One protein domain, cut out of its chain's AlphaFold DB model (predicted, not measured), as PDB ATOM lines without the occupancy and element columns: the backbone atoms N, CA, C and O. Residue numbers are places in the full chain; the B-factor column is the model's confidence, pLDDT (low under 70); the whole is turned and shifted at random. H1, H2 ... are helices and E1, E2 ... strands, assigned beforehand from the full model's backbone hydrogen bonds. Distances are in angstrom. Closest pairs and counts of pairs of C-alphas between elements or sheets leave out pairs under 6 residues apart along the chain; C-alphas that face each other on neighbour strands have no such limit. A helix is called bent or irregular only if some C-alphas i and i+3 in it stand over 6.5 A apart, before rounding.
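What this domain is: This is residues 4 to 107 of the 263 residues of an uncharacterized protein of Mesorhizobium sp. 113-3-3 (UniProt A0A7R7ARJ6). A small antiparallel sheet, E1 E2 E3, and five helices are spread in a flat arrangement round a short strand, E4, which lies near the middle and pairs with residues 4 to 5. H2 and H3 make a corner at one end of the longest axis and H5 is at the other end; H4 follows E4 and comes close to it but is apart from the sheet E1 E2 E3, and few contacts join the helices, of which H2 and H3 alone touch each other. The printed part has 104 residues, with five named helices and four named strands in the order E1 E2 E3 H1 H2 H3 E4 H4 H5; the class is mixed, helices and strands. The whole is compact, with a radius of gyration of the C-alphas of 14.0 A and spans of 39 by 36 by 19 A.

How they stand to each other: Strands E1, residues 9 to 13, E2, residues 18 to 22, and E3, residues 27 to 31, form a meander, each strand the antiparallel neighbour of the one before. In the hairpin E1 and E2, N 12 and O 19 are 2.8 A apart, within hydrogen-bond range; in the hairpin E2 and E3, N 20 and O 29 are 2.8 A apart, also within range. H1, residues 33 to 41, only grazes the sheet, with residues 33 to 36. H2, residues 48 to 55, is close to H1 but not clearly touching, with the closest C-alphas, Ser 41 and Ile 51, 7.0 A apart. H3, residues 59 to 71, touches H2 with residues 59 to 62 alone, at a steep tilt of 66 degrees, opposite ways; the closest C-alphas, Ala 52 and Lys 59, are 6.3 A apart. H3 is irregular, but only just: C-alphas 64 and 67 are 6.7 A apart. E4, residues 75 to 77, pairs with no named strand; its closest C-alpha pair with H3, Leu 69 and Leu 75, is 5.5 A apart. H4, residues 81 to 92, comes nearest E4 at the C-alphas of Val 76 and Asp 83, 6.2 A. H5, residues 97 to 106, is apart from H4 and only grazes the sheet, with residues 97 to 105. Every O i to N i+4 pair is within hydrogen-bond range in H1, H2, H4 and H5; in H3, 7 of 9 are.

Where its parts are: E1 begins at C-alpha 9, (378.599, 472.414, 431.019), and measures 13.3 A from first to last C-alpha. H3 measures 18.8 A and H4 16.1 A. H5 measures 14.2 A and ends at C-alpha 106, (374.672, 457.208, 427.099).

The domain as a whole: The C-alphas farthest apart, Arg 53 and Gln 107, are 41.2 A apart. The printed part has no cut and no long link. Its mean pLDDT is 92.7, and no printed residue is under 70.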
ATOM      1  N   ARG A   4     373.242 481.832 437.417       97.31
ATOM      2  CA  ARG A   4     374.656 481.457 437.299       97.31
ATOM      3  C   ARG A   4     374.833 480.559 436.087       97.31
ATOM      4  O   ARG A   4     373.857 479.981 435.606       97.31
ATOM      5  N   SER A   5     376.060 480.374 435.637       97.56
ATOM      6  CA  SER A   5     376.364 479.338 434.661       97.56
ATOM      7  C   SER A   5     376.138 477.950 435.241       97.56
ATOM      8  O   SER A   5     376.384 477.679 436.424       97.56
ATOM      9  N   SER A   6     375.628 477.070 434.385       96.69
ATOM     10  CA  SER A   6     375.449 475.665 434.717       96.69
ATOM     11  C   SER A   6     376.801 475.028 435.047       96.69
ATOM     12  O   SER A   6     377.794 475.221 434.342       96.69
ATOM     13  N   LYS A   7     376.838 474.257 436.139       93.31
ATOM     14  CA  LYS A   7     378.043 473.530 436.580       93.31
ATOM     15  C   LYS A   7     378.273 472.245 435.785       93.31
ATOM     16  O   LYS A   7     379.314 471.613 435.929       93.31
ATOM     17  N   THR A   8     377.305 471.858 434.962       95.06
ATOM     18  CA  THR A   8     377.314 470.629 434.165       95.06
ATOM     19  C   THR A   8     377.584 470.899 432.685       95.06
ATOM     20  O   THR A   8     377.324 470.043 431.840       95.06
ATOM     21  N   LEU A   9     378.130 472.078 432.359       95.69
ATOM     22  CA  LEU A   9     378.599 472.414 431.019       95.69
ATOM     23  C   LEU A   9     379.987 471.836 430.743       95.69
ATOM     24  O   LEU A   9     380.929 472.028 431.509       95.69
ATOM     25  N   VAL A  10     380.121 471.185 429.591       95.12
ATOM     26  CA  VAL A  10     381.399 470.762 429.013       95.12
ATOM     27  C   VAL A  10     381.534 471.376 427.627       95.12
ATOM     28  O   VAL A  10     380.578 471.389 426.853       95.12
ATOM     29  N   PHE A  11     382.727 471.879 427.318       94.56
ATOM     30  CA  PHE A  11     383.029 472.561 426.065       94.56
ATOM     31  C   PHE A  11     384.024 471.757 425.229       94.56
ATOM     32  O   PHE A  11     385.025 471.263 425.749       94.56
ATOM     33  N   TYR A  12     383.774 471.683 423.924       92.31
ATOM     34  CA  TYR A  12     384.636 471.035 422.942       92.31
ATOM     35  C   TYR A  12     385.028 472.046 421.861       92.31
ATOM     36  O   TYR A  12     384.140 472.624 421.224       92.31
ATOM     37  N   PRO A  13     386.331 472.290 421.644       91.81
ATOM     38  CA  PRO A  13     386.770 473.220 420.616       91.81
ATOM     39  C   PRO A  13     386.553 472.623 419.221       91.81
ATOM     40  O   PRO A  13     386.981 471.505 418.937       91.81
ATOM     41  N   GLY A  14     385.914 473.391 418.341       86.38
ATOM     42  CA  GLY A  14     385.889 473.170 416.897       86.38
ATOM     43  C   GLY A  14     386.720 474.228 416.168       86.38
ATOM     44  O   GLY A  14     387.270 475.138 416.784       86.38
ATOM     45  N   THR A  15     386.799 474.135 414.837       80.62
ATOM     46  CA  THR A  15     387.671 475.004 414.023       80.62
ATOM     47  C   THR A  15     387.371 476.499 414.195       80.62
ATOM     48  O   THR A  15     388.306 477.279 414.297       80.62
ATOM     49  N   ASN A  16     386.090 476.896 414.271       80.94
ATOM     50  CA  ASN A  16     385.659 478.305 414.398       80.94
ATOM     51  C   ASN A  16     384.553 478.531 415.448       80.94
ATOM     52  O   ASN A  16     384.039 479.638 415.594       80.94
ATOM     53  N   LYS A  17     384.130 477.473 416.138       88.56
ATOM     54  CA  LYS A  17     383.023 477.480 417.096       88.56
ATOM     55  C   LYS A  17     383.352 476.531 418.233       88.56
ATOM     56  O   LYS A  17     384.154 475.617 418.057       88.56
ATOM     57  N   VAL A  18     382.709 476.727 419.375       93.69
ATOM     58  CA  VAL A  18     382.808 475.804 420.501       93.69
ATOM     59  C   VAL A  18     381.465 475.129 420.696       93.69
ATOM     60  O   VAL A  18     380.434 475.790 420.816       93.69
ATOM     61  N   THR A  19     381.475 473.803 420.731       95.12
ATOM     62  CA  THR A  19     380.290 473.026 421.081       95.12
ATOM     63  C   THR A  19     380.221 472.923 422.595       95.12
ATOM     64  O   THR A  19     381.163 472.458 423.232       95.12
ATOM     65  N   ALA A  20     379.111 473.355 423.173       95.50
ATOM     66  CA  ALA A  20     378.813 473.212 424.584       95.50
ATOM     67  C   ALA A  20     377.762 472.117 424.774       95.50
ATOM     68  O   ALA A  20     376.824 471.988 423.987       95.50
ATOM     69  N   CYS A  21     377.919 471.330 425.831       95.56
ATOM     70  CA  CYS A  21     376.963 470.314 426.234       95.56
ATOM     71  C   CYS A  21     376.664 470.472 427.720       95.56
ATOM     72  O   CYS A  21     377.579 470.382 428.538       95.56
ATOM     73  N   ASN A  22     375.394 470.673 428.070       96.06
ATOM     74  CA  ASN A  22     374.936 470.440 429.431       96.06
ATOM     75  C   ASN A  22     374.596 468.953 429.550       96.06
ATOM     76  O   ASN A  22     373.558 468.512 429.061       96.06
ATOM     77  N   PHE A  23     375.471 468.170 430.180       94.31
ATOM     78  CA  PHE A  23     375.289 466.716 430.204       94.31
ATOM     79  C   PHE A  23     374.098 466.267 431.054       94.31
ATOM     80  O   PHE A  23     373.588 465.174 430.837       94.31
ATOM     81  N   LEU A  24     373.629 467.097 431.989       93.69
ATOM     82  CA  LEU A  24     372.498 466.762 432.851       93.69
ATOM     83  C   LEU A  24     371.167 466.869 432.099       93.69
ATOM     84  O   LEU A  24     370.288 466.032 432.276       93.69
ATOM     85  N   THR A  25     371.045 467.869 431.222       93.56
ATOM     86  CA  THR A  25     369.854 468.075 430.381       93.56
ATOM     87  C   THR A  25     369.998 467.495 428.975       93.56
ATOM     88  O   THR A  25     369.028 467.469 428.222       93.56
ATOM     89  N   ARG A  26     371.204 467.039 428.608       92.44
ATOM     90  CA  ARG A  26     371.600 466.599 427.257       92.44
ATOM     91  C   ARG A  26     371.423 467.677 426.179       92.44
ATOM     92  O   ARG A  26     371.419 467.366 424.991       92.44
ATOM     93  N   SER A  27     371.319 468.943 426.583       93.94
ATOM     94  CA  SER A  27     371.292 470.077 425.661       93.94
ATOM     95  C   SER A  27     372.675 470.263 425.039       93.94
ATOM     96  O   SER A  27     373.678 470.337 425.756       93.94
ATOM     97  N   VAL A  28     372.731 470.328 423.709       94.25
ATOM     98  CA  VAL A  28     373.952 470.562 422.933       94.25
ATOM     99  C   VAL A  28     373.730 471.774 422.045       94.25
ATOM    100  O   VAL A  28     372.740 471.842 421.320       94.25
ATOM    101  N   PHE A  29     374.658 472.724 422.085       94.88
ATOM    102  CA  PHE A  29     374.583 473.943 421.289       94.88
ATOM    103  C   PHE A  29     375.973 474.403 420.855       94.88
ATOM    104  O   PHE A  29     376.986 474.088 421.480       94.88
ATOM    105  N   GLU A  30     376.032 475.157 419.762       95.12
ATOM    106  CA  GLU A  30     377.255 475.829 419.332       95.12
ATOM    107  C   GLU A  30     377.270 477.262 419.857       95.12
ATOM    108  O   GLU A  30     376.256 477.958 419.830       95.12
ATOM    109  N   CYS A  31     378.430 477.724 420.302       92.94
ATOM    110  CA  CYS A  31     378.609 479.080 420.793       92.94
ATOM    111  C   CYS A  31     379.943 479.676 420.327       92.94
ATOM    112  O   CYS A  31     380.890 478.962 419.977       92.94
ATOM    113  N   SER A  32     379.997 481.008 420.280       91.44
ATOM    114  CA  SER A  32     381.239 481.740 420.041       91.44
ATOM    115  C   SER A  32     382.081 481.794 421.326       91.44
ATOM    116  O   SER A  32     381.539 481.679 422.429       91.44
ATOM    117  N   PRO A  33     383.401 482.030 421.226       89.69
ATOM    118  CA  PRO A  33     384.248 482.250 422.399       89.69
ATOM    119  C   PRO A  33     383.771 483.400 423.303       89.69
ATOM    120  O   PRO A  33     383.953 483.348 424.517       89.69
ATOM    121  N   GLU A  34     383.113 484.414 422.737       89.50
ATOM    122  CA  GLU A  34     382.538 485.542 423.484       89.50
ATOM    123  C   GLU A  34     381.431 485.088 424.440       89.50
ATOM    124  O   GLU A  34     381.386 485.525 425.588       89.50
ATOM    125  N   VAL A  35     380.578 484.152 424.004       91.62
ATOM    126  CA  VAL A  35     379.534 483.562 424.853       91.62
ATOM    127  C   VAL A  35     380.149 482.752 425.995       91.62
ATOM    128  O   VAL A  35     379.620 482.763 427.102       91.62
ATOM    129  N   ILE A  36     381.294 482.099 425.779       92.75
ATOM    130  CA  ILE A  36     382.022 481.416 426.860       92.75
ATOM    131  C   ILE A  36     382.542 482.434 427.874       92.75
ATOM    132  O   ILE A  36     382.397 482.222 429.074       92.75
ATOM    133  N   GLY A  37     383.094 483.556 427.404       91.88
ATOM    134  CA  GLY A  37     383.496 484.666 428.272       91.88
ATOM    135  C   GLY A  37     382.320 485.234 429.072       91.88
ATOM    136  O   GLY A  37     382.445 485.481 430.272       91.88
ATOM    137  N   LEU A  38     381.151 485.367 428.438       93.06
ATOM    138  CA  LEU A  38     379.915 485.776 429.100       93.06
ATOM    139  C   LEU A  38     379.476 484.765 430.168       93.06
ATOM    140  O   LEU A  38     379.155 485.161 431.284       93.06
ATOM    141  N   LEU A  39     379.500 483.466 429.872       95.50
ATOM    142  CA  LEU A  39     379.193 482.421 430.852       95.50
ATOM    143  C   LEU A  39     380.202 482.436 432.013       95.50
ATOM    144  O   LEU A  39     379.813 482.394 433.174       95.50
ATOM    145  N   ALA A  40     381.494 482.617 431.736       94.06
ATOM    146  CA  ALA A  40     382.508 482.740 432.781       94.06
ATOM    147  C   ALA A  40     382.250 483.933 433.724       94.06
ATOM    148  O   ALA A  40     382.536 483.842 434.917       94.06
ATOM    149  N   SER A  41     381.651 485.024 433.223       94.06
ATOM    150  CA  SER A  41     381.233 486.160 434.063       94.06
ATOM    151  C   SER A  41     380.098 485.813 435.043       94.06
ATOM    152  O   SER A  41     379.958 486.448 436.083       94.06
ATOM    153  N   TRP A  42     379.337 484.754 434.753       95.56
ATOM    154  CA  TRP A  42     378.265 484.202 435.585       95.56
ATOM    155  C   TRP A  42     378.720 483.010 436.442       95.56
ATOM    156  O   TRP A  42     377.917 482.142 436.786       95.56
ATOM    157  N   GLY A  43     380.001 482.957 436.826       92.44
ATOM    158  CA  GLY A  43     380.522 481.906 437.713       92.44
ATOM    159  C   GLY A  43     379.801 481.825 439.068       92.44
ATOM    160  O   GLY A  43     379.676 480.742 439.635       92.44
ATOM    161  N   GLU A  44     379.260 482.950 439.538       93.94
ATOM    162  CA  GLU A  44     378.478 483.074 440.770       93.94
ATOM    163  C   GLU A  44     377.063 483.610 440.496       93.94
ATOM    164  O   GLU A  44     376.752 484.117 439.415       93.94
ATOM    165  N   TRP A  45     376.187 483.521 441.502       97.19
ATOM    166  CA  TRP A  45     374.805 483.997 441.411       97.19
ATOM    167  C   TRP A  45     374.705 485.519 441.230       97.19
ATOM    168  O   TRP A  45     374.819 486.280 442.195       97.19
ATOM    169  N   ALA A  46     374.360 485.956 440.019       96.56
ATOM    170  CA  ALA A  46     374.227 487.360 439.648       96.56
ATOM    171  C   ALA A  46     372.991 487.628 438.774       96.56
ATOM    172  O   ALA A  46     372.489 486.771 438.044       96.56
ATOM    173  N   SER A  47     372.478 488.848 438.845       95.62
ATOM    174  CA  SER A  47     371.456 489.386 437.948       95.62
ATOM    175  C   SER A  47     372.083 489.993 436.690       95.62
ATOM    176  O   SER A  47     373.251 490.377 436.678       95.62
ATOM    177  N   THR A  48     371.287 490.166 435.630       94.25
ATOM    178  CA  THR A  48     371.744 490.832 434.394       94.25
ATOM    179  C   THR A  48     372.271 492.247 434.642       94.25
ATOM    180  O   THR A  48     373.229 492.669 434.005       94.25
ATOM    181  N   ALA A  49     371.683 492.979 435.594       93.00
ATOM    182  CA  ALA A  49     372.118 494.325 435.955       93.00
ATOM    183  C   ALA A  49     373.495 494.344 436.641       93.00
ATOM    184  O   ALA A  49     374.248 495.302 436.463       93.00
ATOM    185  N   GLU A  50     373.816 493.307 437.419       93.75
ATOM    186  CA  GLU A  50     375.127 493.148 438.055       93.75
ATOM    187  C   GLU A  50     376.192 492.797 437.008       93.75
ATOM    188  O   GLU A  50     377.221 493.469 436.962       93.75
ATOM    189  N   ILE A  51     375.907 491.853 436.102       94.25
ATOM    190  CA  ILE A  51     376.827 491.486 435.009       94.25
ATOM    191  C   ILE A  51     377.086 492.654 434.054       94.25
ATOM    192  O   ILE A  51     378.241 492.940 433.744       94.25
ATOM    193  N   ALA A  52     376.042 493.387 433.650       92.88
ATOM    194  CA  ALA A  52     376.187 494.579 432.811       92.88
ATOM    195  C   ALA A  52     377.141 495.609 433.436       92.88
ATOM    196  O   ALA A  52     377.979 496.189 432.752       92.88
ATOM    197  N   ARG A  53     377.034 495.824 434.755       91.31
ATOM    198  CA  ARG A  53     377.862 496.794 435.482       91.31
ATOM    199  C   ARG A  53     379.301 496.312 435.663       91.31
ATOM    200  O   ARG A  53     380.215 497.113 435.521       91.31
ATOM    201  N   ALA A  54     379.489 495.043 436.016       89.38
ATOM    202  CA  ALA A  54     380.799 494.493 436.358       89.38
ATOM    203  C   ALA A  54     381.664 494.192 435.126       89.38
ATOM    204  O   ALA A  54     382.883 494.325 435.189       89.38
ATOM    205  N   HIS A  55     381.039 493.814 434.009       86.50
ATOM    206  CA  HIS A  55     381.736 493.317 432.820       86.50
ATOM    207  C   HIS A  55     381.490 494.161 431.561       86.50
ATOM    208  O   HIS A  55     381.953 493.795 430.487       86.50
ATOM    209  N   GLY A  56     380.778 495.289 431.679       85.19
ATOM    210  CA  GLY A  56     380.625 496.270 430.597       85.19
ATOM    211  C   GLY A  56     379.683 495.861 429.461       85.19
ATOM    212  O   GLY A  56     379.679 496.512 428.422       85.19
ATOM    213  N   TRP A  57     378.877 494.813 429.643       87.88
ATOM    214  CA  TRP A  57     377.906 494.365 428.641       87.88
ATOM    215  C   TRP A  57     376.723 495.325 428.527       87.88
ATOM    216  O   TRP A  57     376.205 495.816 429.539       87.88
ATOM    217  N   SER A  58     376.228 495.551 427.306       91.06
ATOM    218  CA  SER A  58     375.020 496.356 427.143       91.06
ATOM    219  C   SER A  58     373.789 495.592 427.640       91.06
ATOM    220  O   SER A  58     373.641 494.378 427.469       91.06
ATOM    221  N   LYS A  59     372.841 496.318 428.242       89.50
ATOM    222  CA  LYS A  59     371.578 495.722 428.704       89.50
ATOM    223  C   LYS A  59     370.770 495.120 427.551       89.50
ATOM    224  O   LYS A  59     370.109 494.106 427.748       89.50
ATOM    225  N   SER A  60     370.811 495.739 426.371       90.88
ATOM    226  CA  SER A  60     370.123 495.253 425.171       90.88
ATOM    227  C   SER A  60     370.678 493.915 424.690       90.88
ATOM    228  O   SER A  60     369.890 493.024 424.387       90.88
ATOM    229  N   GLU A  61     372.002 493.742 424.680       90.88
ATOM    230  CA  GLU A  61     372.637 492.471 424.301       90.88
ATOM    231  C   GLU A  61     372.300 491.368 425.305       90.88
ATOM    232  O   GLU A  61     371.866 490.287 424.911       90.88
ATOM    233  N   LEU A  62     372.413 491.650 426.610       93.38
ATOM    234  CA  LEU A  62     372.061 490.672 427.643       93.38
ATOM    235  C   LEU A  62     370.591 490.254 427.555       93.38
ATOM    236  O   LEU A  62     370.289 489.071 427.660       93.38
ATOM    237  N   ASN A  63     369.675 491.195 427.319       92.38
ATOM    238  CA  ASN A  63     368.254 490.880 427.166       92.38
ATOM    239  C   ASN A  63     367.967 489.997 425.939       92.38
ATOM    240  O   ASN A  63     366.998 489.244 425.963       92.38
ATOM    241  N   ALA A  64     368.793 490.071 424.892       92.00
ATOM    242  CA  ALA A  64     368.662 489.232 423.703       92.00
ATOM    243  C   ALA A  64     369.278 487.831 423.885       92.00
ATOM    244  O   ALA A  64     368.745 486.847 423.369       92.00
ATOM    245  N   VAL A  65     370.396 487.730 424.613       93.88
ATOM    246  CA  VAL A  65     371.178 486.485 424.745       93.88
ATOM    247  C   VAL A  65     370.731 485.627 425.932       93.88
ATOM    248  O   VAL A  65     370.684 484.405 425.819       93.88
ATOM    249  N   VAL A  66     370.367 486.234 427.066       95.75
ATOM    250  CA  VAL A  66     370.021 485.498 428.300       95.75
ATOM    251  C   VAL A  66     368.864 484.509 428.115       95.75
ATOM    252  O   VAL A  66     369.021 483.381 428.579       95.75
ATOM    253  N   PRO A  67     367.746 484.844 427.435       95.81
ATOM    254  CA  PRO A  67     366.677 483.872 427.197       95.81
ATOM    255  C   PRO A  67     367.173 482.622 426.464       95.81
ATOM    256  O   PRO A  67     366.895 481.513 426.896       95.81
ATOM    257  N   GLN A  68     368.013 482.795 425.438       95.31
ATOM    258  CA  GLN A  68     368.585 481.675 424.686       95.31
ATOM    259  C   GLN A  68     369.500 480.818 425.570       95.31
ATOM    260  O   GLN A  68     369.437 479.594 425.532       95.31
ATOM    261  N   LEU A  69     370.333 481.442 426.407       96.25
ATOM    262  CA  LEU A  69     371.193 480.703 427.335       96.25
ATOM    263  C   LEU A  69     370.393 479.932 428.394       96.25
ATOM    264  O   LEU A  69     370.842 478.877 428.832       96.25
ATOM    265  N   LEU A  70     369.230 480.435 428.807       96.38
ATOM    266  CA  LEU A  70     368.320 479.707 429.690       96.38
ATOM    267  C   LEU A  70     367.657 478.534 428.955       96.38
ATOM    268  O   LEU A  70     367.642 477.428 429.494       96.38
ATOM    269  N   ASP A  71     367.204 478.739 427.715       95.44
ATOM    270  CA  ASP A  71     366.599 477.690 426.882       95.44
ATOM    271  C   ASP A  71     367.573 476.529 426.642       95.44
ATOM    272  O   ASP A  71     367.215 475.358 426.778       95.44
ATOM    273  N   PHE A  72     368.847 476.834 426.385       95.62
ATOM    274  CA  PHE A  72     369.891 475.822 426.228       95.62
ATOM    275  C   PHE A  72     370.412 475.243 427.550       95.62
ATOM    276  O   PHE A  72     371.331 474.420 427.526       95.62
ATOM    277  N   SER A  73     369.845 475.632 428.699       97.25
ATOM    278  CA  SER A  73     370.325 475.236 430.033       97.25
ATOM    279  C   SER A  73     371.793 475.614 430.292       97.25
ATOM    280  O   SER A  73     372.487 474.959 431.070       97.25
ATOM    281  N   ALA A  74     372.296 476.649 429.618       97.19
ATOM    282  CA  ALA A  74     373.641 477.184 429.812       97.19
ATOM    283  C   ALA A  74     373.709 478.111 431.035       97.19
ATOM    284  O   ALA A  74     374.704 478.135 431.765       97.19
ATOM    285  N   LEU A  75     372.620 478.842 431.283       97.75
ATOM    286  CA  LEU A  75     372.367 479.544 432.534       97.75
ATOM    287  C   LEU A  75     371.313 478.796 433.351       97.75
ATOM    288  O   LEU A  75     370.388 478.189 432.815       97.75
ATOM    289  N   VAL A  76     371.448 478.886 434.667       97.75
ATOM    290  CA  VAL A  76     370.538 478.299 435.649       97.75
ATOM    291  C   VAL A  76     369.959 479.420 436.492       97.75
ATOM    292  O   VAL A  76     370.684 480.314 436.929       97.75
ATOM    293  N   THR A  77     368.654 479.368 436.737       97.88
ATOM    294  CA  THR A  77     367.955 480.307 437.623       97.88
ATOM    295  C   THR A  77     367.960 479.781 439.053       97.88
ATOM    296  O   THR A  77     367.711 478.593 439.261       97.88
ATOM    297  N   ALA A  78     368.199 480.652 440.035       97.19
ATOM    298  CA  ALA A  78     368.198 480.264 441.446       97.19
ATOM    299  C   ALA A  78     366.844 479.668 441.857       97.19
ATOM    300  O   ALA A  78     365.806 480.288 441.613       97.19
ATOM    301  N   GLY A  79     366.862 478.477 442.466       96.31
ATOM    302  CA  GLY A  79     365.649 477.760 442.882       96.31
ATOM    303  C   GLY A  79     364.833 477.150 441.736       96.31
ATOM    304  O   GLY A  79     363.680 476.781 441.936       96.31
ATOM    305  N   SER A  80     365.391 477.066 440.525       96.94
ATOM    306  CA  SER A  80     364.761 476.314 439.433       96.94
ATOM    307  C   SER A  80     364.929 474.801 439.622       96.94
ATOM    308  O   SER A  80     365.878 474.374 440.282       96.94
ATOM    309  N   PRO A  81     364.099 473.962 438.974       96.75
ATOM    310  CA  PRO A  81     364.288 472.510 438.998       96.75
ATOM    311  C   PRO A  81     365.688 472.070 438.543       96.75
ATOM    312  O   PRO A  81     366.244 471.118 439.080       96.75
ATOM    313  N   LEU A  82     366.291 472.782 437.582       96.12
ATOM    314  CA  LEU A  82     367.660 472.507 437.139       96.12
ATOM    315  C   LEU A  82     368.692 472.812 438.239       96.12
ATOM    316  O   LEU A  82     369.654 472.069 438.401       96.12
ATOM    317  N   ASP A  83     368.479 473.861 439.036       97.06
ATOM    318  CA  ASP A  83     369.339 474.179 440.181       97.06
ATOM    319  C   ASP A  83     369.293 473.084 441.257       97.06
ATOM    320  O   ASP A  83     370.329 472.669 441.785       97.06
ATOM    321  N   GLU A  84     368.101 472.551 441.536       95.75
ATOM    322  CA  GLU A  84     367.920 471.414 442.445       95.75
ATOM    323  C   GLU A  84     368.625 470.156 441.923       95.75
ATOM    324  O   GLU A  84     369.318 469.473 442.681       95.75
ATOM    325  N   GLN A  85     368.505 469.866 440.622       94.25
ATOM    326  CA  GLN A  85     369.186 468.733 439.992       94.25
ATOM    327  C   GLN A  85     370.713 468.883 440.040       94.25
ATOM    328  O   GLN A  85     371.402 467.926 440.394       94.25
ATOM    329  N   GLU A  86     371.257 470.069 439.751       94.94
ATOM    330  CA  GLU A  86     372.701 470.322 439.838       94.94
ATOM    331  C   GLU A  86     373.223 470.261 441.279       94.94
ATOM    332  O   GLU A  86     374.331 469.770 441.522       94.94
ATOM    333  N   THR A  87     372.429 470.725 442.245       93.94
ATOM    334  CA  THR A  87     372.748 470.628 443.676       93.94
ATOM    335  C   THR A  87     372.764 469.171 444.123       93.94
ATOM    336  O   THR A  87     373.704 468.735 444.788       93.94
ATOM    337  N   LYS A  88     371.769 468.385 443.697       92.38
ATOM    338  CA  LYS A  88     371.711 466.943 443.947       92.38
ATOM    339  C   LYS A  88     372.907 466.227 443.329       92.38
ATOM    340  O   LYS A  88     373.537 465.418 444.002       92.38
ATOM    341  N   PHE A  89     373.246 466.548 442.079       91.81
ATOM    342  CA  PHE A  89     374.425 466.011 441.406       91.81
ATOM    343  C   PHE A  89     375.698 466.306 442.211       91.81
ATOM    344  O   PHE A  89     376.389 465.380 442.627       91.81
ATOM    345  N   SER A  90     375.948 467.580 442.520       88.38
ATOM    346  CA  SER A  90     377.170 468.019 443.207       88.38
ATOM    347  C   SER A  90     377.283 467.504 444.649       88.38
ATOM    348  O   SER A  90     378.390 467.348 445.152       88.38
ATOM    349  N   GLY A  91     376.153 467.284 445.331       89.38
ATOM    350  CA  GLY A  91     376.120 466.872 446.737       89.38
ATOM    351  C   GLY A  91     376.025 465.362 446.973       89.38
ATOM    352  O   GLY A  91     376.420 464.898 448.038       89.38
ATOM    353  N   GLN A  92     375.486 464.592 446.023       89.38
ATOM    354  CA  GLN A  92     375.248 463.149 446.201       89.38
ATOM    355  C   GLN A  92     376.206 462.272 445.397       89.38
ATOM    356  O   GLN A  92     376.414 461.113 445.754       89.38
ATOM    357  N   TRP A  93     376.782 462.794 444.313       83.38
ATOM    358  CA  TRP A  93     377.596 461.999 443.405       83.38
ATOM    359  C   TRP A  93     379.077 462.314 443.595       83.38
ATOM    360  O   TRP A  93     379.518 463.440 443.403       83.38
ATOM    361  N   ASN A  94     379.874 461.282 443.879       88.25
ATOM    362  CA  ASN A  94     381.338 461.380 443.953       88.25
ATOM    363  C   ASN A  94     382.002 461.192 442.578       88.25
ATOM    364  O   ASN A  94     383.073 460.594 442.464       88.25
ATOM    365  N   TRP A  95     381.332 461.612 441.507       88.12
ATOM    366  CA  TRP A  95     381.801 461.388 440.145       88.12
ATOM    367  C   TRP A  95     382.614 462.562 439.628       88.12
ATOM    368  O   TRP A  95     382.227 463.719 439.764       88.12
ATOM    369  N   GLY A  96     383.720 462.251 438.951       87.25
ATOM    370  CA  GLY A  96     384.394 463.232 438.110       87.25
ATOM    371  C   GLY A  96     383.544 463.587 436.886       87.25
ATOM    372  O   GLY A  96     382.761 462.765 436.403       87.25
ATOM    373  N   ILE A  97     383.752 464.792 436.344       87.88
ATOM    374  CA  ILE A  97     383.042 465.301 435.156       87.88
ATOM    375  C   ILE A  97     383.055 464.304 433.980       87.88
ATOM    376  O   ILE A  97     381.985 464.066 433.427       87.88
ATOM    377  N   PRO A  98     384.181 463.649 433.612       89.94
ATOM    378  CA  PRO A  98     384.181 462.698 432.495       89.94
ATOM    379  C   PRO A  98     383.244 461.501 432.711       89.94
ATOM    380  O   PRO A  98     382.576 461.055 431.781       89.94
ATOM    381  N   THR A  99     383.170 460.991 433.944       91.50
ATOM    382  CA  THR A  99     382.289 459.872 434.303       91.50
ATOM    383  C   THR A  99     380.827 460.291 434.246       91.50
ATOM    384  O   THR A  99     380.014 459.568 433.673       91.50
ATOM    385  N   ALA A 100     380.501 461.463 434.797       91.25
ATOM    386  CA  ALA A 100     379.146 461.998 434.782       91.25
ATOM    387  C   ALA A 100     378.659 462.258 433.352       91.25
ATOM    388  O   ALA A 100     377.606 461.759 432.967       91.25
ATOM    389  N   LEU A 101     379.470 462.945 432.546       91.75
ATOM    390  CA  LEU A 101     379.208 463.179 431.129       91.75
ATOM    391  C   LEU A 101     378.898 461.868 430.394       91.75
ATOM    392  O   LEU A 101     377.857 461.756 429.756       91.75
ATOM    393  N   MET A 102     379.767 460.858 430.517       91.25
ATOM    394  CA  MET A 102     379.555 459.567 429.859       91.25
ATOM    395  C   MET A 102     378.254 458.897 430.316       91.25
ATOM    396  O   MET A 102     377.494 458.395 429.491       91.25
ATOM    397  N   HIS A 103     377.986 458.887 431.622       90.62
ATOM    398  CA  HIS A 103     376.790 458.264 432.173       90.62
ATOM    399  C   HIS A 103     375.514 458.914 431.641       90.62
ATOM    400  O   HIS A 103     374.670 458.231 431.062       90.62
ATOM    401  N   PHE A 104     375.394 460.234 431.788       89.81
ATOM    402  CA  PHE A 104     374.178 460.939 431.414       89.81
ATOM    403  C   PHE A 104     373.978 461.011 429.902       89.81
ATOM    404  O   PHE A 104     372.831 461.018 429.468       89.81
ATOM    405  N   CYS A 105     375.042 461.009 429.092       88.62
ATOM    406  CA  CYS A 105     374.915 461.041 427.632       88.62
ATOM    407  C   CYS A 105     374.604 459.678 426.996       88.62
ATOM    408  O   CYS A 105     374.111 459.653 425.872       88.62
ATOM    409  N   VAL A 106     374.896 458.557 427.664       86.12
ATOM    410  CA  VAL A 106     374.672 457.208 427.099       86.12
ATOM    411  C   VAL A 106     373.398 456.546 427.622       86.12
ATOM    412  O   VAL A 106     372.861 455.644 426.978       86.12
ATOM    413  N   GLN A 107     372.884 456.988 428.766       79.06
ATOM    414  CA  GLN A 107     371.611 456.501 429.287       79.06
ATOM    415  C   GLN A 107     370.405 457.024 428.499       79.06
ATOM    416  O   GLN A 107     370.487 458.030 427.803       79.06
TER     417      GLN A 107